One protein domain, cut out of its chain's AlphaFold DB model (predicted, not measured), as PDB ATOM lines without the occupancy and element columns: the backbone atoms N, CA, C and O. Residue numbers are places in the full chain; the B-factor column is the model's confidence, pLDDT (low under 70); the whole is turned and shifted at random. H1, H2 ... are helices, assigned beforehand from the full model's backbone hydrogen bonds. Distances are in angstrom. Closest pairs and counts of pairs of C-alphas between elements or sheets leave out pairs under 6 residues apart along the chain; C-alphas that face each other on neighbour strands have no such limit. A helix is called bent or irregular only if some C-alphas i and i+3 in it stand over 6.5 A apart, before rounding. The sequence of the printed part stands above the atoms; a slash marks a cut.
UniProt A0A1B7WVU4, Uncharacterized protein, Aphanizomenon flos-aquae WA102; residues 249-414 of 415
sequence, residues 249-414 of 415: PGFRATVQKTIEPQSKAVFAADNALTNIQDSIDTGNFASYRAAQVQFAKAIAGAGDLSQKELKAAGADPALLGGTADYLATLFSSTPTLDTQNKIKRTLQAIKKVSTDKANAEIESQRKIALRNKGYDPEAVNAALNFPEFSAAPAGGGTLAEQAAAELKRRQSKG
ATOM      1  N   PRO A 249      93.650 102.948 178.196       70.56
ATOM      2  CA  PRO A 249      94.139 101.600 177.907       70.56
ATOM      3  C   PRO A 249      93.405 100.892 176.757       70.56
ATOM      4  O   PRO A 249      94.065 100.336 175.882       70.56
ATOM      5  N   GLY A 250      92.074 100.946 176.700       71.25
ATOM      6  CA  GLY A 250      91.262 100.371 175.621       71.25
ATOM      7  C   GLY A 250      91.468 101.052 174.264       71.25
ATOM      8  O   GLY A 250      91.588 100.379 173.233       71.25
ATOM      9  N   PHE A 251      91.603 102.382 174.251       74.31
ATOM     10  CA  PHE A 251      91.983 103.132 173.050       74.31
ATOM     11  C   PHE A 251      93.375 102.711 172.562       74.31
ATOM     12  O   PHE A 251      93.544 102.351 171.395       74.31
ATOM     13  N   ARG A 252      94.355 102.645 173.471       77.88
ATOM     14  CA  ARG A 252      95.705 102.165 173.161       77.88
ATOM     15  C   ARG A 252      95.693 100.729 172.642       77.88
ATOM     16  O   ARG A 252      96.367 100.461 171.657       77.88
ATOM     17  N   ALA A 253      94.920  99.827 173.246       77.69
ATOM     18  CA  ALA A 253      94.800  98.436 172.809       77.69
ATOM     19  C   ALA A 253      94.213  98.322 171.393       77.69
ATOM     20  O   ALA A 253      94.656  97.499 170.591       77.69
ATOM     21  N   THR A 254      93.255  99.187 171.056       79.38
ATOM     22  CA  THR A 254      92.683  99.255 169.705       79.38
ATOM     23  C   THR A 254      93.734  99.695 168.690       79.38
ATOM     24  O   THR A 254      93.915  99.025 167.672       79.38
ATOM     25  N   VAL A 255      94.491 100.754 168.991       81.69
ATOM     26  CA  VAL A 255      95.570 101.219 168.107       81.69
ATOM     27  C   VAL A 255      96.700 100.191 168.008       81.69
ATOM     28  O   VAL A 255      97.177  99.908 166.910       81.69
ATOM     29  N   GLN A 256      97.066  99.538 169.113       81.56
ATOM     30  CA  GLN A 256      98.025  98.428 169.116       81.56
ATOM     31  C   GLN A 256      97.611  97.309 168.168       81.56
ATOM     32  O   GLN A 256      98.450  96.801 167.433       81.56
ATOM     33  N   LYS A 257      96.324  96.953 168.144       85.12
ATOM     34  CA  LYS A 257      95.803  95.935 167.232       85.12
ATOM     35  C   LYS A 257      95.909  96.366 165.766       85.12
ATOM     36  O   LYS A 257      96.220  95.539 164.916       85.12
ATOM     37  N   THR A 258      95.685  97.646 165.464       82.25
ATOM     38  CA  THR A 258      95.804  98.162 164.086       82.25
ATOM     39  C   THR A 258      97.244  98.193 163.575       82.25
ATOM     40  O   THR A 258      97.466  97.939 162.396       82.25
ATOM     41  N   ILE A 259      98.216  98.436 164.459       85.88
ATOM     42  CA  ILE A 259      99.647  98.492 164.111       85.88
ATOM     43  C   ILE A 259     100.395  97.183 164.410       85.88
ATOM     44  O   ILE A 259     101.612  97.108 164.241       85.88
ATOM     45  N   GLU A 260      99.693  96.144 164.874       87.19
ATOM     46  CA  GLU A 260     100.279  94.856 165.261       87.19
ATOM     47  C   GLU A 260     101.110  94.214 164.132       87.19
ATOM     48  O   GLU A 260     102.217  93.744 164.421       87.19
ATOM     49  N   PRO A 261     100.666  94.209 162.856       85.75
ATOM     50  CA  PRO A 261     101.477  93.680 161.760       85.75
ATOM     51  C   PRO A 261     102.805  94.434 161.608       85.75
ATOM     52  O   PRO A 261     103.874  93.825 161.566       85.75
ATOM     53  N   GLN A 262     102.761  95.769 161.620       87.00
ATOM     54  CA  GLN A 262     103.947  96.613 161.488       87.00
ATOM     55  C   GLN A 262     104.882  96.454 162.689       87.00
ATOM     56  O   GLN A 262     106.095  96.403 162.510       87.00
ATOM     57  N   SER A 263     104.334  96.308 163.899       86.69
ATOM     58  CA  SER A 263     105.113  96.078 165.124       86.69
ATOM     59  C   SER A 263     105.866  94.749 165.053       86.69
ATOM     60  O   SER A 263     107.075  94.701 165.292       86.69
ATOM     61  N   LYS A 264     105.198  93.675 164.610       86.56
ATOM     62  CA  LYS A 264     105.830  92.364 164.396       86.56
ATOM     63  C   LYS A 264     106.921  92.426 163.330       86.56
ATOM     64  O   LYS A 264     107.986  91.837 163.524       86.56
ATOM     65  N   ALA A 265     106.676  93.142 162.232       84.06
ATOM     66  CA  ALA A 265     107.651  93.321 161.162       84.06
ATOM     67  C   ALA A 265     108.893  94.093 161.639       84.06
ATOM     68  O   ALA A 265     110.010  93.646 161.385       84.06
ATOM     69  N   VAL A 266     108.714  95.198 162.376       86.38
ATOM     70  CA  VAL A 266     109.817  95.988 162.953       86.38
ATOM     71  C   VAL A 266     110.609  95.168 163.967       86.38
ATOM     72  O   VAL A 266     111.830  95.101 163.863       86.38
ATOM     73  N   PHE A 267     109.940  94.468 164.884       87.19
ATOM     74  CA  PHE A 267     110.613  93.633 165.880       87.19
ATOM     75  C   PHE A 267     111.424  92.498 165.242       87.19
ATOM     76  O   PHE A 267     112.571  92.248 165.618       87.19
ATOM     77  N   ALA A 268     110.854  91.797 164.258       83.00
ATOM     78  CA  ALA A 268     111.577  90.770 163.518       83.00
ATOM     79  C   ALA A 268     112.751  91.375 162.732       83.00
ATOM     80  O   ALA A 268     113.843  90.804 162.730       83.00
ATOM     81  N   ALA A 269     112.560  92.552 162.129       87.12
ATOM     82  CA  ALA A 269     113.612  93.239 161.395       87.12
ATOM     83  C   ALA A 269     114.768  93.688 162.300       87.12
ATOM     84  O   ALA A 269     115.921  93.490 161.932       87.12
ATOM     85  N   ASP A 270     114.490  94.213 163.494       88.19
ATOM     86  CA  ASP A 270     115.514  94.621 164.460       88.19
ATOM     87  C   ASP A 270     116.336  93.437 164.965       88.19
ATOM     88  O   ASP A 270     117.566  93.482 164.959       88.19
ATOM     89  N   ASN A 271     115.678  92.332 165.319       87.06
ATOM     90  CA  ASN A 271     116.386  91.113 165.702       87.06
ATOM     91  C   ASN A 271     117.236  90.565 164.549       87.06
ATOM     92  O   ASN A 271     118.354  90.099 164.765       87.06
ATOM     93  N   ALA A 272     116.727  90.612 163.317       85.81
ATOM     94  CA  ALA A 272     117.486  90.190 162.149       85.81
ATOM     95  C   ALA A 272     118.682  91.115 161.874       85.81
ATOM     96  O   ALA A 272     119.753  90.622 161.534       85.81
ATOM     97  N   LEU A 273     118.527  92.430 162.059       90.69
ATOM     98  CA  LEU A 273     119.587  93.424 161.871       90.69
ATOM     99  C   LEU A 273     120.719  93.260 162.884       90.69
ATOM    100  O   LEU A 273     121.883  93.319 162.501       90.69
ATOM    101  N   THR A 274     120.397  93.005 164.150       89.69
ATOM    102  CA  THR A 274     121.410  92.719 165.177       89.69
ATOM    103  C   THR A 274     122.205  91.465 164.819       89.69
ATOM    104  O   THR A 274     123.431  91.485 164.802       89.69
ATOM    105  N   ASN A 275     121.507  90.388 164.458       84.50
ATOM    106  CA  ASN A 275     122.134  89.109 164.140       84.50
ATOM    107  C   ASN A 275     122.939  89.145 162.828       84.50
ATOM    108  O   ASN A 275     124.001  88.532 162.738       84.50
ATOM    109  N   ILE A 276     122.461  89.865 161.804       88.50
ATOM    110  CA  ILE A 276     123.204  90.002 160.546       88.50
ATOM    111  C   ILE A 276     124.429  90.892 160.742       88.50
ATOM    112  O   ILE A 276     125.463  90.618 160.150       88.50
ATOM    113  N   GLN A 277     124.341  91.920 161.591       90.62
ATOM    114  CA  GLN A 277     125.481  92.773 161.907       90.62
ATOM    115  C   GLN A 277     126.554  91.995 162.674       90.62
ATOM    116  O   GLN A 277     127.709  92.021 162.266       90.62
ATOM    117  N   ASP A 278     126.167  91.228 163.697       83.19
ATOM    118  CA  ASP A 278     127.097  90.346 164.412       83.19
ATOM    119  C   ASP A 278     127.763  89.342 163.462       83.19
ATOM    120  O   ASP A 278     128.971  89.127 163.524       83.19
ATOM    121  N   SER A 279     127.007  88.771 162.520       84.62
ATOM    122  CA  SER A 279     127.564  87.865 161.515       84.62
ATOM    123  C   SER A 279     128.549  88.548 160.559       84.62
ATOM    124  O   SER A 279     129.584  87.964 160.241       84.62
ATOM    125  N   ILE A 280     128.266  89.786 160.143       86.19
ATOM    126  CA  ILE A 280     129.165  90.588 159.301       86.19
ATOM    127  C   ILE A 280     130.469  90.887 160.046       86.19
ATOM    128  O   ILE A 280     131.542  90.765 159.458       86.19
ATOM    129  N   ASP A 281     130.378  91.260 161.323       87.88
ATOM    130  CA  ASP A 281     131.524  91.719 162.109       87.88
ATOM    131  C   ASP A 281     132.404  90.560 162.594       87.88
ATOM    132  O   ASP A 281     133.629  90.673 162.628       87.88
ATOM    133  N   THR A 282     131.792  89.432 162.963       83.38
ATOM    134  CA  THR A 282     132.485  88.309 163.621       83.38
ATOM    135  C   THR A 282     132.601  87.058 162.753       83.38
ATOM    136  O   THR A 282     133.294  86.110 163.123       83.38
ATOM    137  N   GLY A 283     131.907  87.005 161.615       78.19
ATOM    138  CA  GLY A 283     131.776  85.785 160.819       78.19
ATOM    139  C   GLY A 283     130.935  84.695 161.494       78.19
ATOM    140  O   GLY A 283     130.962  83.542 161.057       78.19
ATOM    141  N   ASN A 284     130.190  85.012 162.562       80.44
ATOM    142  CA  ASN A 284     129.403  84.036 163.308       80.44
ATOM    143  C   ASN A 284     128.254  83.468 162.458       80.44
ATOM    144  O   ASN A 284     127.271  84.147 162.136       80.44
ATOM    145  N   PHE A 285     128.366  82.183 162.115       77.94
ATOM    146  CA  PHE A 285     127.367  81.472 161.318       77.94
ATOM    147  C   PHE A 285     126.053  81.246 162.078       77.94
ATOM    148  O   PHE A 285     124.986  81.248 161.466       77.94
ATOM    149  N   ALA A 286     126.088  81.089 163.403       75.56
ATOM    150  CA  ALA A 286     124.867  80.960 164.198       75.56
ATOM    151  C   ALA A 286     124.042  82.257 164.149       75.56
ATOM    152  O   ALA A 286     122.826  82.202 163.949       75.56
ATOM    153  N   SER A 287     124.710  83.411 164.226       77.19
ATOM    154  CA  SER A 287     124.079  84.727 164.073       77.19
ATOM    155  C   SER A 287     123.528  84.924 162.667       77.19
ATOM    156  O   SER A 287     122.389  85.357 162.521       77.19
ATOM    157  N   TYR A 288     124.240  84.480 161.626       80.75
ATOM    158  CA  TYR A 288     123.678  84.454 160.272       80.75
ATOM    159  C   TYR A 288     122.364  83.664 160.231       80.75
ATOM    160  O   TYR A 288     121.335  84.200 159.831       80.75
ATOM    161  N   ARG A 289     122.355  82.413 160.710       77.31
ATOM    162  CA  ARG A 289     121.158  81.549 160.694       77.31
ATOM    163  C   ARG A 289     119.997  82.163 161.472       77.31
ATOM    164  O   ARG A 289     118.862  82.139 160.993       77.31
ATOM    165  N   ALA A 290     120.278  82.759 162.629       77.19
ATOM    166  CA  ALA A 290     119.288  83.497 163.404       77.19
ATOM    167  C   ALA A 290     118.729  84.692 162.614       77.19
ATOM    168  O   ALA A 290     117.508  84.869 162.557       77.19
ATOM    169  N   ALA A 291     119.590  85.458 161.938       82.81
ATOM    170  CA  ALA A 291     119.184  86.572 161.089       82.81
ATOM    171  C   ALA A 291     118.260  86.120 159.955       82.81
ATOM    172  O   ALA A 291     117.262  86.782 159.693       82.81
ATOM    173  N   GLN A 292     118.528  84.975 159.324       80.06
ATOM    174  CA  GLN A 292     117.688  84.476 158.236       80.06
ATOM    175  C   GLN A 292     116.289  84.049 158.708       80.06
ATOM    176  O   GLN A 292     115.291  84.336 158.047       80.06
ATOM    177  N   VAL A 293     116.192  83.395 159.869       81.00
ATOM    178  CA  VAL A 293     114.893  83.035 160.462       81.00
ATOM    179  C   VAL A 293     114.084  84.292 160.781       81.00
ATOM    180  O   VAL A 293     112.882  84.346 160.520       81.00
ATOM    181  N   GLN A 294     114.737  85.322 161.323       81.81
ATOM    182  CA  GLN A 294     114.081  86.591 161.634       81.81
ATOM    183  C   GLN A 294     113.749  87.399 160.373       81.81
ATOM    184  O   GLN A 294     112.699  88.028 160.317       81.81
ATOM    185  N   PHE A 295     114.564  87.306 159.322       83.25
ATOM    186  CA  PHE A 295     114.280  87.874 158.005       83.25
ATOM    187  C   PHE A 295     113.005  87.282 157.396       83.25
ATOM    188  O   PHE A 295     112.120  88.026 156.976       83.25
ATOM    189  N   ALA A 296     112.852  85.955 157.434       78.50
ATOM    190  CA  ALA A 296     111.628  85.293 156.985       78.50
ATOM    191  C   ALA A 296     110.404  85.735 157.807       78.50
ATOM    192  O   ALA A 296     109.345  86.000 157.242       78.50
ATOM    193  N   LYS A 297     110.552  85.884 159.130       77.44
ATOM    194  CA  LYS A 297     109.494  86.422 160.002       77.44
ATOM    195  C   LYS A 297     109.170  87.885 159.705       77.44
ATOM    196  O   LYS A 297     108.005  88.250 159.781       77.44
ATOM    197  N   ALA A 298     110.157  88.706 159.353       77.81
ATOM    198  CA  ALA A 298     109.952  90.102 158.985       77.81
ATOM    199  C   ALA A 298     109.175  90.220 157.667       77.81
ATOM    200  O   ALA A 298     108.252  91.021 157.583       77.81
ATOM    201  N   ILE A 299     109.475  89.369 156.678       75.56
ATOM    202  CA  ILE A 299     108.719  89.288 155.417       75.56
ATOM    203  C   ILE A 299     107.311  88.718 155.638       75.56
ATOM    204  O   ILE A 299     106.353  89.218 155.063       75.56
ATOM    205  N   ALA A 300     107.148  87.693 156.475       69.00
ATOM    206  CA  ALA A 300     105.826  87.126 156.757       69.00
ATOM    207  C   ALA A 300     104.958  88.059 157.622       69.00
ATOM    208  O   ALA A 300     103.746  88.142 157.437       69.00
ATOM    209  N   GLY A 301     105.575  88.767 158.571       63.62
ATOM    210  CA  GLY A 301     104.924  89.734 159.457       63.62
ATOM    211  C   GLY A 301     104.627  91.073 158.787       63.62
ATOM    212  O   GLY A 301     103.783  91.817 159.274       63.62
ATOM    213  N   ALA A 302     105.271  91.356 157.657       59.28
ATOM    214  CA  ALA A 302     105.082  92.566 156.868       59.28
ATOM    215  C   ALA A 302     103.655  92.759 156.319       59.28
ATOM    216  O   ALA A 302     103.306  93.882 155.962       59.28
ATOM    217  N   GLY A 303     102.821  91.713 156.248       65.94
ATOM    218  CA  GLY A 303     101.457  91.816 155.715       65.94
ATOM    219  C   GLY A 303     101.431  92.435 154.309       65.94
ATOM    220  O   GLY A 303     102.192  92.020 153.438       65.94
ATOM    221  N   ASP A 304     100.606  93.471 154.113       63.34
ATOM    222  CA  ASP A 304     100.438  94.218 152.851       63.34
ATOM    223  C   ASP A 304     101.577  95.223 152.551       63.34
ATOM    224  O   ASP A 304     101.351  96.310 151.999       63.34
ATOM    225  N   LEU A 305     102.827  94.943 152.939       70.00
ATOM    226  CA  LEU A 305     103.949  95.754 152.457       70.00
ATOM    227  C   LEU A 305     104.080  95.569 150.944       70.00
ATOM    228  O   LEU A 305     104.368  94.479 150.448       70.00
ATOM    229  N   SER A 306     103.882  96.649 150.190       73.38
ATOM    230  CA  SER A 306     104.006  96.584 148.744       73.38
ATOM    231  C   SER A 306     105.473  96.402 148.375       73.38
ATOM    232  O   SER A 306     106.337  97.158 148.827       73.38
ATOM    233  N   GLN A 307     105.765  95.471 147.464       73.31
ATOM    234  CA  GLN A 307     107.101  95.348 146.873       73.31
ATOM    235  C   GLN A 307     107.588  96.679 146.280       73.31
ATOM    236  O   GLN A 307     108.783  96.964 146.297       73.31
ATOM    237  N   LYS A 308     106.666  97.522 145.795       75.00
ATOM    238  CA  LYS A 308     106.976  98.864 145.295       75.00
ATOM    239  C   LYS A 308     107.501  99.777 146.405       75.00
ATOM    240  O   LYS A 308     108.475 100.487 146.181       75.00
ATOM    241  N   GLU A 309     106.877  99.748 147.579       75.88
ATOM    242  CA  GLU A 309     107.286 100.546 148.742       75.88
ATOM    243  C   GLU A 309     108.623 100.052 149.295       75.88
ATOM    244  O   GLU A 309     109.519 100.851 149.546       75.88
ATOM    245  N   LEU A 310     108.797  98.732 149.403       80.00
ATOM    246  CA  LEU A 310     110.050  98.130 149.858       80.00
ATOM    247  C   LEU A 310     111.200  98.447 148.896       80.00
ATOM    248  O   LEU A 310     112.268  98.874 149.331       80.00
ATOM    249  N   LYS A 311     110.971  98.321 147.585       79.81
ATOM    250  CA  LYS A 311     111.949  98.696 146.555       79.81
ATOM    251  C   LYS A 311     112.286 100.188 146.617       79.81
ATOM    252  O   LYS A 311     113.456 100.545 146.541       79.81
ATOM    253  N   ALA A 312     111.285 101.054 146.794       80.81
ATOM    254  CA  ALA A 312     111.500 102.493 146.965       80.81
ATOM    255  C   ALA A 312     112.288 102.823 148.246       80.81
ATOM    256  O   ALA A 312     113.064 103.774 148.264       80.81
ATOM    257  N   ALA A 313     112.139 102.011 149.295       79.62
ATOM    258  CA  ALA A 313     112.902 102.112 150.534       79.62
ATOM    259  C   ALA A 313     114.302 101.467 150.467       79.62
ATOM    260  O   ALA A 313     115.022 101.491 151.465       79.62
ATOM    261  N   GLY A 314     114.709 100.933 149.309       79.38
ATOM    262  CA  GLY A 314     116.053 100.396 149.074       79.38
ATOM    263  C   GLY A 314     116.209  98.892 149.314       79.38
ATOM    264  O   GLY A 314     117.341  98.415 149.399       79.38
ATOM    265  N   ALA A 315     115.110  98.140 149.421       80.38
ATOM    266  CA  ALA A 315     115.167  96.681 149.460       80.38
ATOM    267  C   ALA A 315     115.668  96.099 148.133       80.38
ATOM    268  O   ALA A 315     115.343  96.601 147.052       80.38
ATOM    269  N   ASP A 316     116.418  95.001 148.223       78.62
ATOM    270  CA  ASP A 316     116.914  94.297 147.045       78.62
ATOM    271  C   ASP A 316     115.760  93.551 146.340       78.62
ATOM    272  O   ASP A 316     115.129  92.687 146.959       78.62
ATOM    273  N   PRO A 317     115.473  93.832 145.052       68.56
ATOM    274  CA  PRO A 317     114.415  93.156 144.303       68.56
ATOM    275  C   PRO A 317     114.551  91.629 144.272       68.56
ATOM    276  O   PRO A 317     113.531  90.938 144.267       68.56
ATOM    277  N   ALA A 318     115.779  91.098 144.295       69.75
ATOM    278  CA  ALA A 318     116.028  89.655 144.299       69.75
ATOM    279  C   ALA A 318     115.520  88.978 145.584       69.75
ATOM    280  O   ALA A 318     115.170  87.802 145.573       69.75
ATOM    281  N   LEU A 319     115.429  89.733 146.683       72.75
ATOM    282  CA  LEU A 319     114.935  89.257 147.974       72.75
ATOM    283  C   LEU A 319     113.427  89.491 148.172       72.75
ATOM    284  O   LEU A 319     112.841  88.929 149.093       72.75
ATOM    285  N   LEU A 320     112.798  90.304 147.317       65.44
ATOM    286  CA  LEU A 320     111.365  90.622 147.368       65.44
ATOM    287  C   LEU A 320     110.513  89.753 146.429       65.44
ATOM    288  O   LEU A 320     109.322  89.573 146.676       65.44
ATOM    289  N   GLY A 321     111.111  89.248 145.346       56.00
ATOM    290  CA  GLY A 321     110.417  88.619 144.215       56.00
ATOM    291  C   GLY A 321     110.063  87.137 144.361       56.00
ATOM    292  O   GLY A 321     109.469  86.580 143.445       56.00
ATOM    293  N   GLY A 322     110.388  86.493 145.484       51.03
ATOM    294  CA  GLY A 322     109.818  85.186 145.816       51.03
ATOM    295  C   GLY A 322     110.163  84.039 144.862       51.03
ATOM    296  O   GLY A 322     109.316  83.181 144.637       51.03
ATOM    297  N   THR A 323     111.390  83.938 144.347       40.91
ATOM    298  CA  THR A 323     111.856  82.602 143.958       40.91
ATOM    299  C   THR A 323     112.236  81.879 145.246       40.91
ATOM    300  O   THR A 323     113.192  82.244 145.934       40.91
ATOM    301  N   ALA A 324     111.438  80.876 145.620       45.88
ATOM    302  CA  ALA A 324     111.736  79.998 146.751       45.88
ATOM    303  C   ALA A 324     113.176  79.456 146.664       45.88
ATOM    304  O   ALA A 324     113.838  79.325 147.689       45.88
ATOM    305  N   ASP A 325     113.686  79.282 145.441       46.22
ATOM    306  CA  ASP A 325     115.062  78.899 145.131       46.22
ATOM    307  C   ASP A 325     116.116  79.891 145.628       46.22
ATOM    308  O   ASP A 325     117.147  79.451 146.133       46.22
ATOM    309  N   TYR A 326     115.884  81.209 145.539       50.94
ATOM    310  CA  TYR A 326     116.859  82.214 145.984       50.94
ATOM    311  C   TYR A 326     116.905  82.311 147.505       50.94
ATOM    312  O   TYR A 326     117.982  82.401 148.086       50.94
ATOM    313  N   LEU A 327     115.747  82.208 148.170       51.75
ATOM    314  CA  LEU A 327     115.700  82.048 149.623       51.75
ATOM    315  C   LEU A 327     116.394  80.737 150.018       51.75
ATOM    316  O   LEU A 327     117.295  80.761 150.848       51.75
ATOM    317  N   ALA A 328     116.068  79.613 149.384       52.94
ATOM    318  CA  ALA A 328     116.679  78.317 149.673       52.94
ATOM    319  C   ALA A 328     118.205  78.305 149.458       52.94
ATOM    320  O   ALA A 328     118.918  77.725 150.278       52.94
ATOM    321  N   THR A 329     118.736  78.982 148.431       57.69
ATOM    322  CA  THR A 329     120.192  79.170 148.250       57.69
ATOM    323  C   THR A 329     120.789  80.111 149.289       57.69
ATOM    324  O   THR A 329     121.869  79.821 149.807       57.69
ATOM    325  N   LEU A 330     120.088  81.179 149.680       56.47
ATOM    326  CA  LEU A 330     120.462  82.022 150.823       56.47
ATOM    327  C   LEU A 330     120.639  81.167 152.088       56.47
ATOM    328  O   LEU A 330     121.600  81.350 152.836       56.47
ATOM    329  N   PHE A 331     119.703  80.239 152.322       55.16
ATOM    330  CA  PHE A 331     119.625  79.358 153.490       55.16
ATOM    331  C   PHE A 331     120.554  78.136 153.417       55.16
ATOM    332  O   PHE A 331     120.789  77.520 154.458       55.16
ATOM    333  N   SER A 332     121.086  77.763 152.251       57.19
ATOM    334  CA  SER A 332     121.929  76.565 152.088       57.19
ATOM    335  C   SER A 332     123.401  76.854 151.770       57.19
ATOM    336  O   SER A 332     124.233  75.966 151.946       57.19
ATOM    337  N   SER A 333     123.748  78.078 151.357       57.28
ATOM    338  CA  SER A 333     125.122  78.461 150.993       57.28
ATOM    339  C   SER A 333     125.910  79.112 152.138       57.28
ATOM    340  O   SER A 333     125.353  79.664 153.089       57.28
ATOM    341  N   THR A 334     127.243  79.045 152.049       60.03
ATOM    342  CA  THR A 334     128.156  79.777 152.938       60.03
ATOM    343  C   THR A 334     127.950  81.287 152.742       60.03
ATOM    344  O   THR A 334     127.999  81.757 151.603       60.03
ATOM    345  N   PRO A 335     127.701  82.064 153.813       64.56
ATOM    346  CA  PRO A 335     127.279  83.453 153.688       64.56
ATOM    347  C   PRO A 335     128.389  84.332 153.112       64.56
ATOM    348  O   PRO A 335     129.417  84.552 153.749       64.56
ATOM    349  N   THR A 336     128.168  84.892 151.923       79.75
ATOM    350  CA  THR A 336     129.048  85.930 151.372       79.75
ATOM    351  C   THR A 336     128.730  87.283 152.012       79.75
ATOM    352  O   THR A 336     127.591  87.558 152.395       79.75
ATOM    353  N   LEU A 337     129.732  88.160 152.111       81.00
ATOM    354  CA  LEU A 337     129.549  89.520 152.632       81.00
ATOM    355  C   LEU A 337     128.532  90.327 151.797       81.00
ATOM    356  O   LEU A 337     127.770  91.123 152.341       81.00
ATOM    357  N   ASP A 338     128.481  90.095 150.482       81.44
ATOM    358  CA  ASP A 338     127.487  90.706 149.588       81.44
ATOM    359  C   ASP A 338     126.058  90.283 149.958       81.44
ATOM    360  O   ASP A 338     125.189  91.130 150.170       81.44
ATOM    361  N   THR A 339     125.829  88.979 150.141       79.31
ATOM    362  CA  THR A 339     124.530  88.439 150.556       79.31
ATOM    363  C   THR A 339     124.084  89.009 151.902       79.31
ATOM    364  O   THR A 339     122.943  89.454 152.042       79.31
ATOM    365  N   GLN A 340     124.984  89.064 152.886       84.00
ATOM    366  CA  GLN A 340     124.677  89.628 154.203       84.00
ATOM    367  C   GLN A 340     124.310  91.118 154.122       84.00
ATOM    368  O   GLN A 340     123.341  91.558 154.745       84.00
ATOM    369  N   ASN A 341     125.011  91.891 153.289       87.38
ATOM    370  CA  ASN A 341     124.702  93.302 153.060       87.38
ATOM    371  C   ASN A 341     123.358  93.514 152.346       87.38
ATOM    372  O   ASN A 341     122.636  94.457 152.678       87.38
ATOM    373  N   LYS A 342     122.986  92.642 151.404       85.25
ATOM    374  CA  LYS A 342     121.667  92.674 150.750       85.25
ATOM    375  C   LYS A 342     120.540  92.385 151.736       85.25
ATOM    376  O   LYS A 342     119.569  93.137 151.783       85.25
ATOM    377  N   ILE A 343     120.703  91.364 152.581       85.81
ATOM    378  CA  ILE A 343     119.760  91.054 153.667       85.81
ATOM    379  C   ILE A 343     119.618  92.264 154.596       85.81
ATOM    380  O   ILE A 343     118.500  92.705 154.857       85.81
ATOM    381  N   LYS A 344     120.737  92.855 155.032       90.94
ATOM    382  CA  LYS A 344     120.752  94.052 155.885       90.94
ATOM    383  C   LYS A 344     119.978  95.220 155.263       90.94
ATOM    384  O   LYS A 344     119.139  95.810 155.939       90.94
ATOM    385  N   ARG A 345     120.204  95.539 153.984       87.88
ATOM    386  CA  ARG A 345     119.482  96.621 153.281       87.88
ATOM    387  C   ARG A 345     117.984  96.343 153.176       87.88
ATOM    388  O   ARG A 345     117.177  97.223 153.460       87.88
ATOM    389  N   THR A 346     117.601  95.113 152.840       86.75
ATOM    390  CA  THR A 346     116.187  94.720 152.769       86.75
ATOM    391  C   THR A 346     115.510  94.789 154.135       86.75
ATOM    392  O   THR A 346     114.393  95.288 154.235       86.75
ATOM    393  N   LEU A 347     116.190  94.381 155.206       89.00
ATOM    394  CA  LEU A 347     115.696  94.537 156.576       89.00
ATOM    395  C   LEU A 347     115.519  96.004 156.976       89.00
ATOM    396  O   LEU A 347     114.503  96.358 157.568       89.00
ATOM    397  N   GLN A 348     116.475  96.870 156.622       91.62
ATOM    398  CA  GLN A 348     116.367  98.315 156.846       91.62
ATOM    399  C   GLN A 348     115.170  98.913 156.097       91.62
ATOM    400  O   GLN A 348     114.445  99.733 156.659       91.62
ATOM    401  N   ALA A 349     114.927  98.470 154.864       87.69
ATOM    402  CA  ALA A 349     113.772  98.883 154.078       87.69
ATOM    403  C   ALA A 349     112.449  98.395 154.694       87.69
ATOM    404  O   ALA A 349     111.527  99.194 154.847       87.69
ATOM    405  N   ILE A 350     112.362  97.126 155.121       86.38
ATOM    406  CA  ILE A 350     111.187  96.585 155.829       86.38
ATOM    407  C   ILE A 350     110.917  97.388 157.101       86.38
ATOM    408  O   ILE A 350     109.784  97.824 157.312       86.38
ATOM    409  N   LYS A 351     111.949  97.634 157.918       89.50
ATOM    410  CA  LYS A 351     111.841  98.444 159.136       89.50
ATOM    411  C   LYS A 351     111.316  99.840 158.821       89.50
ATOM    412  O   LYS A 351     110.365 100.284 159.460       89.50
ATOM    413  N   LYS A 352     111.904 100.511 157.827       89.50
ATOM    414  CA  LYS A 352     111.515 101.865 157.424       89.50
ATOM    415  C   LYS A 352     110.053 101.926 156.992       89.50
ATOM    416  O   LYS A 352     109.284 102.659 157.598       89.50
ATOM    417  N   VAL A 353     109.648 101.117 156.013       87.38
ATOM    418  CA  VAL A 353     108.273 101.168 155.488       87.38
ATOM    419  C   VAL A 353     107.256 100.749 156.551       87.38
ATOM    420  O   VAL A 353     106.196 101.360 156.656       87.38
ATOM    421  N   SER A 354     107.573  99.749 157.380       87.06
ATOM    422  CA  SER A 354     106.688  99.335 158.479       87.06
ATOM    423  C   SER A 354     106.520 100.449 159.514       87.06
ATOM    424  O   SER A 354     105.403 100.705 159.955       87.06
ATOM    425  N   THR A 355     107.607 101.150 159.847       89.31
ATOM    426  CA  THR A 355     107.586 102.310 160.752       89.31
ATOM    427  C   THR A 355     106.776 103.459 160.160       89.31
ATOM    428  O   THR A 355     105.931 104.027 160.847       89.31
ATOM    429  N   ASP A 356     106.970 103.769 158.877       87.56
ATOM    430  CA  ASP A 356     106.240 104.836 158.185       87.56
ATOM    431  C   ASP A 356     104.732 104.538 158.138       87.56
ATOM    432  O   ASP A 356     103.917 105.411 158.442       87.56
ATOM    433  N   LYS A 357     104.344 103.288 157.839       87.19
ATOM    434  CA  LYS A 357     102.936 102.854 157.857       87.19
ATOM    435  C   LYS A 357     102.330 102.899 159.258       87.19
ATOM    436  O   LYS A 357     101.218 103.398 159.413       87.19
ATOM    437  N   ALA A 358     103.048 102.413 160.272       87.31
ATOM    438  CA  ALA A 358     102.580 102.467 161.655       87.31
ATOM    439  C   ALA A 358     102.378 103.916 162.114       87.31
ATOM    440  O   ALA A 358     101.335 104.245 162.667       87.31
ATOM    441  N   ASN A 359     103.335 104.801 161.825       87.88
ATOM    442  CA  ASN A 359     103.240 106.218 162.168       87.88
ATOM    443  C   ASN A 359     102.089 106.922 161.438       87.88
ATOM    444  O   ASN A 359     101.416 107.758 162.039       87.88
ATOM    445  N   ALA A 360     101.823 106.573 160.177       85.94
ATOM    446  CA  ALA A 360     100.674 107.094 159.442       85.94
ATOM    447  C   ALA A 360      99.340 106.674 160.083       85.94
ATOM    448  O   ALA A 360      98.446 107.511 160.233       85.94
ATOM    449  N   GLU A 361      99.221 105.415 160.512       84.50
ATOM    450  CA  GLU A 361      98.036 104.918 161.220       84.50
ATOM    451  C   GLU A 361      97.886 105.590 162.592       84.50
ATOM    452  O   GLU A 361      96.825 106.123 162.908       84.50
ATOM    453  N   ILE A 362      98.965 105.670 163.378       86.75
ATOM    454  CA  ILE A 362      98.979 106.356 164.679       86.75
ATOM    455  C   ILE A 362      98.539 107.817 164.530       86.75
ATOM    456  O   ILE A 362      97.739 108.304 165.329       86.75
ATOM    457  N   GLU A 363      99.021 108.523 163.506       86.00
ATOM    458  CA  GLU A 363      98.650 109.915 163.245       86.00
ATOM    459  C   GLU A 363      97.188 110.051 162.792       86.00
ATOM    460  O   GLU A 363      96.505 111.008 163.168       86.00
ATOM    461  N   SER A 364      96.671 109.086 162.027       82.69
ATOM    462  CA  SER A 364      95.246 109.009 161.682       82.69
ATOM    463  C   SER A 364      94.384 108.875 162.943       82.69
ATOM    464  O   SER A 364      93.482 109.686 163.173       82.69
ATOM    465  N   GLN A 365      94.731 107.931 163.823       83.38
ATOM    466  CA  GLN A 365      94.038 107.701 165.095       83.38
ATOM    467  C   GLN A 365      94.152 108.904 166.040       83.38
ATOM    468  O   GLN A 365      93.172 109.293 166.676       83.38
ATOM    469  N   ARG A 366      95.316 109.565 166.070       84.00
ATOM    470  CA  ARG A 366      95.534 110.815 166.809       84.00
ATOM    471  C   ARG A 366      94.585 111.910 166.336       84.00
ATOM    472  O   ARG A 366      93.918 112.535 167.155       84.00
ATOM    473  N   LYS A 367      94.478 112.129 165.023       83.44
ATOM    474  CA  LYS A 367      93.571 113.138 164.449       83.44
ATOM    475  C   LYS A 367      92.106 112.834 164.746       83.44
ATOM    476  O   LYS A 367      91.343 113.768 164.978       83.44
ATOM    477  N   ILE A 368      91.708 111.563 164.739       80.38
ATOM    478  CA  ILE A 368      90.344 111.148 165.093       80.38
ATOM    479  C   ILE A 368      90.073 111.434 166.575       80.38
ATOM    480  O   ILE A 368      89.071 112.072 166.892       80.38
ATOM    481  N   ALA A 369      90.989 111.050 167.466       77.06
ATOM    482  CA  ALA A 369      90.852 111.275 168.902       77.06
ATOM    483  C   ALA A 369      90.793 112.772 169.256       77.06
ATOM    484  O   ALA A 369      89.898 113.200 169.980       77.06
ATOM    485  N   LEU A 370      91.679 113.594 168.681       80.12
ATOM    486  CA  LEU A 370      91.741 115.036 168.953       80.12
ATOM    487  C   LEU A 370      90.560 115.840 168.376       80.12
ATOM    488  O   LEU A 370      90.354 116.986 168.767       80.12
ATOM    489  N   ARG A 371      89.766 115.274 167.453       77.31
ATOM    490  CA  ARG A 371      88.518 115.909 166.981       77.31
ATOM    491  C   ARG A 371      87.405 115.858 168.024       77.31
ATOM    492  O   ARG A 371      86.505 116.699 167.993       77.31
ATOM    493  N   ASN A 372      87.460 114.902 168.944       69.75
ATOM    494  CA  ASN A 372      86.495 114.785 170.023       69.75
ATOM    495  C   ASN A 372      86.899 115.702 171.182       69.75
ATOM    496  O   ASN A 372      87.910 115.482 171.841       69.75
ATOM    497  N   LYS A 373      86.061 116.705 171.484       63.59
ATOM    498  CA  LYS A 373      86.289 117.697 172.559       63.59
ATOM    499  C   LYS A 373      86.458 117.095 173.966       63.59
ATOM    500  O   LYS A 373      86.820 117.822 174.882       63.59
ATOM    501  N   GLY A 374      86.145 115.810 174.145       65.19
ATOM    502  CA  GLY A 374      86.276 115.088 175.413       65.19
ATOM    503  C   GLY A 374      87.646 114.451 175.662       65.19
ATOM    504  O   GLY A 374      87.854 113.923 176.749       65.19
ATOM    505  N   TYR A 375      88.567 114.473 174.694       64.62
ATOM    506  CA  TYR A 375      89.912 113.930 174.881       64.62
ATOM    507  C   TYR A 375      90.895 115.016 175.308       64.62
ATOM    508  O   TYR A 375      91.023 116.042 174.642       64.62
ATOM    509  N   ASP A 376      91.632 114.749 176.383       74.75
ATOM    510  CA  ASP A 376      92.815 115.527 176.737       74.75
ATOM    511  C   ASP A 376      93.946 115.247 175.721       74.75
ATOM    512  O   ASP A 376      94.348 114.085 175.555       74.75
ATOM    513  N   PRO A 377      94.470 116.272 175.020       75.50
ATOM    514  CA  PRO A 377      95.540 116.092 174.048       75.50
ATOM    515  C   PRO A 377      96.805 115.457 174.631       75.50
ATOM    516  O   PRO A 377      97.467 114.685 173.935       75.50
ATOM    517  N   GLU A 378      97.150 115.747 175.889       74.50
ATOM    518  CA  GLU A 378      98.335 115.161 176.524       74.50
ATOM    519  C   GLU A 378      98.150 113.662 176.766       74.50
ATOM    520  O   GLU A 378      99.008 112.863 176.376       74.50
ATOM    521  N   ALA A 379      97.001 113.263 177.311       71.12
ATOM    522  CA  ALA A 379      96.633 111.866 177.498       71.12
ATOM    523  C   ALA A 379      96.607 111.069 176.182       71.12
ATOM    524  O   ALA A 379      97.131 109.953 176.126       71.12
ATOM    525  N   VAL A 380      96.055 111.637 175.103       76.31
ATOM    526  CA  VAL A 380      96.047 111.001 173.771       76.31
ATOM    527  C   VAL A 380      97.465 110.827 173.238       76.31
ATOM    528  O   VAL A 380      97.821 109.748 172.763       76.31
ATOM    529  N   ASN A 381      98.300 111.860 173.340       81.19
ATOM    530  CA  ASN A 381      99.682 111.789 172.876       81.19
ATOM    531  C   ASN A 381     100.509 110.779 173.679       81.19
ATOM    532  O   ASN A 381     101.320 110.059 173.096       81.19
ATOM    533  N   ALA A 382     100.277 110.674 174.990       76.38
ATOM    534  CA  ALA A 382     100.908 109.665 175.834       76.38
ATOM    535  C   ALA A 382     100.443 108.241 175.479       76.38
ATOM    536  O   ALA A 382     101.262 107.325 175.409       76.38
ATOM    537  N   ALA A 383      99.149 108.052 175.206       75.62
ATOM    538  CA  ALA A 383      98.573 106.758 174.840       75.62
ATOM    539  C   ALA A 383      99.075 106.238 173.487       75.62
ATOM    540  O   ALA A 383      99.279 105.036 173.313       75.62
ATOM    541  N   LEU A 384      99.283 107.160 172.548       83.19
ATOM    542  CA  LEU A 384      99.744 106.896 171.186       83.19
ATOM    543  C   LEU A 384     101.269 106.940 171.045       83.19
ATOM    544  O   LEU A 384     101.788 106.971 169.929       83.19
ATOM    545  N   ASN A 385     101.995 106.958 172.163       83.62
ATOM    546  CA  ASN A 385     103.442 106.856 172.157       83.62
ATOM    547  C   ASN A 385     103.866 105.381 172.095       83.62
ATOM    548  O   ASN A 385     103.804 104.650 173.089       83.62
ATOM    549  N   PHE A 386     104.299 104.962 170.910       84.25
ATOM    550  CA  PHE A 386     104.846 103.637 170.639       84.25
ATOM    551  C   PHE A 386     106.353 103.775 170.381       84.25
ATOM    552  O   PHE A 386     106.744 104.174 169.278       84.25
ATOM    553  N   PRO A 387     107.212 103.533 171.393       81.06
ATOM    554  CA  PRO A 387     108.650 103.784 171.290       81.06
ATOM    555  C   PRO A 387     109.316 103.019 170.141       81.06
ATOM    556  O   PRO A 387     110.246 103.543 169.528       81.06
ATOM    557  N   GLU A 388     108.801 101.840 169.794       77.69
ATOM    558  CA  GLU A 388     109.261 101.008 168.679       77.69
ATOM    559  C   GLU A 388     109.157 101.679 167.295       77.69
ATOM    560  O   GLU A 388     109.869 101.282 166.376       77.69
ATOM    561  N   PHE A 389     108.325 102.717 167.142       84.56
ATOM    562  CA  PHE A 389     108.152 103.463 165.885       84.56
ATOM    563  C   PHE A 389     108.692 104.895 165.937       84.56
ATOM    564  O   PHE A 389     108.581 105.649 164.963       84.56
ATOM    565  N   SER A 390     109.268 105.301 167.069       77.31
ATOM    566  CA  SER A 390     109.804 106.648 167.225       77.31
ATOM    567  C   SER A 390     111.072 106.831 166.379       77.31
ATOM    568  O   SER A 390     111.956 105.983 166.362       77.31
ATOM    569  N   ALA A 391     111.183 107.965 165.676       54.91
ATOM    570  CA  ALA A 391     112.330 108.298 164.818       54.91
ATOM    571  C   ALA A 391     113.639 108.575 165.594       54.91
ATOM    572  O   ALA A 391     114.636 108.996 165.007       54.91
ATOM    573  N   ALA A 392     113.648 108.359 166.912       37.62
ATOM    574  CA  ALA A 392     114.876 108.377 167.681       37.62
ATOM    575  C   ALA A 392     115.660 107.095 167.365       37.62
ATOM    576  O   ALA A 392     115.063 106.018 167.294       37.62
ATOM    577  N   PRO A 393     116.988 107.170 167.177       34.44
ATOM    578  CA  PRO A 393     117.775 105.963 167.045       34.44
ATOM    579  C   PRO A 393     117.508 105.122 168.292       34.44
ATOM    580  O   PRO A 393     117.702 105.595 169.415       34.44
ATOM    581  N   ALA A 394     117.083 103.875 168.094       37.69
ATOM    582  CA  ALA A 394     117.383 102.823 169.045       37.69
ATOM    583  C   ALA A 394     118.915 102.747 169.101       37.69
ATOM    584  O   ALA A 394     119.547 101.973 168.385       37.69
ATOM    585  N   GLY A 395     119.520 103.655 169.872       33.25
ATOM    586  CA  GLY A 395     120.871 103.488 170.359       33.25
ATOM    587  C   GLY A 395     120.888 102.113 170.996       33.25
ATOM    588  O   GLY A 395     120.007 101.811 171.803       33.25
ATOM    589  N   GLY A 396     121.798 101.272 170.511       33.78
ATOM    590  CA  GLY A 396     121.951  99.874 170.886       33.78
ATOM    591  C   GLY A 396     122.291  99.731 172.360       33.78
ATOM    592  O   GLY A 396     123.433  99.474 172.713       33.78
ATOM    593  N   GLY A 397     121.277  99.913 173.188       37.66
ATOM    594  CA  GLY A 397     121.314  99.748 174.616       37.66
ATOM    595  C   GLY A 397     120.145  98.885 175.028       37.66
ATOM    596  O   GLY A 397     119.010  99.078 174.578       37.66
ATOM    597  N   THR A 398     120.453  97.893 175.851       49.28
ATOM    598  CA  THR A 398     119.487  96.954 176.419       49.28
ATOM    599  C   THR A 398     118.300  97.692 177.063       49.28
ATOM    600  O   THR A 398     118.397  98.866 177.420       49.28
ATOM    601  N   LEU A 399     117.166  97.010 177.275       46.53
ATOM    602  CA  LEU A 399     116.013  97.563 178.018       46.53
ATOM    603  C   LEU A 399     116.422  98.224 179.353       46.53
ATOM    604  O   LEU A 399     115.796  99.192 179.782       46.53
ATOM    605  N   ALA A 400     117.502  97.746 179.978       45.09
ATOM    606  CA  ALA A 400     118.082  98.329 181.184       45.09
ATOM    607  C   ALA A 400     118.694  99.724 180.954       45.09
ATOM    608  O   ALA A 400     118.542 100.613 181.790       45.09
ATOM    609  N   GLU A 401     119.342  99.954 179.814       44.78
ATOM    610  CA  GLU A 401     119.931 101.250 179.461       44.78
ATOM    611  C   GLU A 401     118.862 102.271 179.068       44.78
ATOM    612  O   GLU A 401     118.958 103.445 179.428       44.78
ATOM    613  N   GLN A 402     117.791 101.813 178.418       49.22
ATOM    614  CA  GLN A 402     116.624 102.645 178.124       49.22
ATOM    615  C   GLN A 402     115.889 103.046 179.413       49.22
ATOM    616  O   GLN A 402     115.544 104.216 179.592       49.22
ATOM    617  N   ALA A 403     115.736 102.113 180.360       57.34
ATOM    618  CA  ALA A 403     115.191 102.405 181.684       57.34
ATOM    619  C   ALA A 403     116.079 103.389 182.470       57.34
ATOM    620  O   ALA A 403     115.565 104.308 183.107       57.34
ATOM    621  N   ALA A 404     117.407 103.257 182.384       61.44
ATOM    622  CA  ALA A 404     118.347 104.170 183.034       61.44
ATOM    623  C   ALA A 404     118.317 105.588 182.429       61.44
ATOM    624  O   ALA A 404     118.386 106.578 183.164       61.44
ATOM    625  N   ALA A 405     118.178 105.702 181.105       55.22
ATOM    626  CA  ALA A 405     118.046 106.983 180.417       55.22
ATOM    627  C   ALA A 405     116.739 107.704 180.794       55.22
ATOM    628  O   ALA A 405     116.751 108.905 181.076       55.22
ATOM    629  N   GLU A 406     115.629 106.968 180.877       56.00
ATOM    630  CA  GLU A 406     114.331 107.502 181.301       56.00
ATOM    631  C   GLU A 406     114.349 107.938 182.778       56.00
ATOM    632  O   GLU A 406     113.834 109.002 183.127       56.00
ATOM    633  N   LEU A 407     115.029 107.183 183.650       69.06
ATOM    634  CA  LEU A 407     115.191 107.541 185.060       69.06
ATOM    635  C   LEU A 407     116.011 108.833 185.230       69.06
ATOM    636  O   LEU A 407     115.611 109.725 185.980       69.06
ATOM    637  N   LYS A 408     117.101 108.989 184.465       70.75
ATOM    638  CA  LYS A 408     117.889 110.235 184.413       70.75
ATOM    639  C   LYS A 408     117.060 111.425 183.926       70.75
ATOM    640  O   LYS A 408     117.176 112.518 184.476       70.75
ATOM    641  N   ARG A 409     116.202 111.218 182.922       71.62
ATOM    642  CA  ARG A 409     115.326 112.261 182.366       71.62
ATOM    643  C   ARG A 409     114.246 112.712 183.354       71.62
ATOM    644  O   ARG A 409     113.860 113.877 183.354       71.62
ATOM    645  N   ARG A 410     113.768 111.807 184.211       74.69
ATOM    646  CA  ARG A 410     112.832 112.136 185.299       74.69
ATOM    647  C   ARG A 410     113.519 112.876 186.443       74.69
ATOM    648  O   ARG A 410     112.952 113.822 186.974       74.69
ATOM    649  N   GLN A 411     114.757 112.509 186.764       72.12
ATOM    650  CA  GLN A 411     115.552 113.196 187.784       72.12
ATOM    651  C   GLN A 411     115.950 114.622 187.380       72.12
ATOM    652  O   GLN A 411     116.048 115.487 188.246       72.12
ATOM    653  N   SER A 412     116.136 114.903 186.086       58.12
ATOM    654  CA  SER A 412     116.439 116.260 185.611       58.12
ATOM    655  C   SER A 412     115.221 117.184 185.515       58.12
ATOM    656  O   SER A 412     115.397 118.395 185.483       58.12
ATOM    657  N   LYS A 413     113.997 116.638 185.500       56.88
ATOM    658  CA  LYS A 413     112.744 117.417 185.552       56.88
ATOM    659  C   LYS A 413     112.237 117.685 186.976       56.88
ATOM    660  O   LYS A 413     111.244 118.385 187.133       56.88
ATOM    661  N   GLY A 414     112.880 117.103 187.987       50.12
ATOM    662  CA  GLY A 414     112.518 117.239 189.402       50.12
ATOM    663  C   GLY A 414     113.440 118.156 190.209       50.12
ATOM    664  O   GLY A 414     113.497 118.002 191.426       50.12
TER     665      GLY A 414
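This is residues 249 to 414 of the 415 residues of an uncharacterized protein of Aphanizomenon flos-aquae WA102 (UniProt A0A1B7WVU4). What does the model look like? One long helix, H6, runs along an elongated body, with the helical hairpin of H1b and H2 packed along part of it and small H3 crossing it. H4 and H5 lie towards its first residues, H1a and H7 towards its last, and H8 is set off from the other helices on a long link. What is it made of? The printed part has 166 residues with eight named helices, H1 to H8 in order, no named strand, and is all helix. It is only just compact, close to loose, with a radius of gyration of the C-alphas of 18.4 A and spans of 58 by 36 by 24 A.

Where is the longest helix? H6 is residues 337 to 371, 50.9 A long, from C-alpha 337 at (129.549, 89.520, 152.632) to C-alpha 371 at (88.518, 115.909, 166.981). Which helix is bent? H1, residues 249 to 282, was assigned as one helix by its hydrogen bonds but is bent: C-alphas 258 and 261 are 7.6 A apart. Its arms are H1a, residues 249 to 258, and H1b, residues 261 to 282, 31.5 A long. Where are the others? H2 is residues 285 to 301, 24.0 A long; H3 is 307 to 312, H4 317 to 320, H5 324 to 332 and H7 377 to 383. H8, residues 399 to 412, is 20.2 A long and ends at C-alpha 412 at (116.439, 116.260, 185.611).

What touches the hub, H6? H1b, H2 and H6 form a bundle, three helices packed together. H1b touches H6 at a shallow tilt of 28 degrees, opposite ways, closest at the C-alphas of Gln 262 and Ser 354, 4.9 A. H3 touches H6 about perpendicular at 83 degrees, closest at the C-alphas of Leu 310 and Ala 349, 5.7 A. What of the rest? H1b and H2 form a hairpin at 18 degrees, with the C-alphas of Ala 272 and Ala 291 closest at 4.1 A. H4 and H5 only just touch, only at the corner, with 3 pairs of C-alphas within 8 A; H6 and H7 form a hairpin, while H8 touches no helix. Are the backbones helical? Every O i to N i+4 pair is within hydrogen-bond range in H1a, H1b, H2, H3, H5, H6, H7 and H8; H4 is too short for one.

How far does it reach? The two C-alphas farthest apart, those of Thr 334 and Lys 373, are 59.8 A apart, and the printed part has no cut. Which link is long? H7 to H8 has 15 residues between them; residues 406 to 414, of which 406 to 412 belong to H8, stand free. Where is confidence low? The mean pLDDT of the printed part is 74.1, and 47 residues are under 70, among them 320 to 335 and 391 to 407.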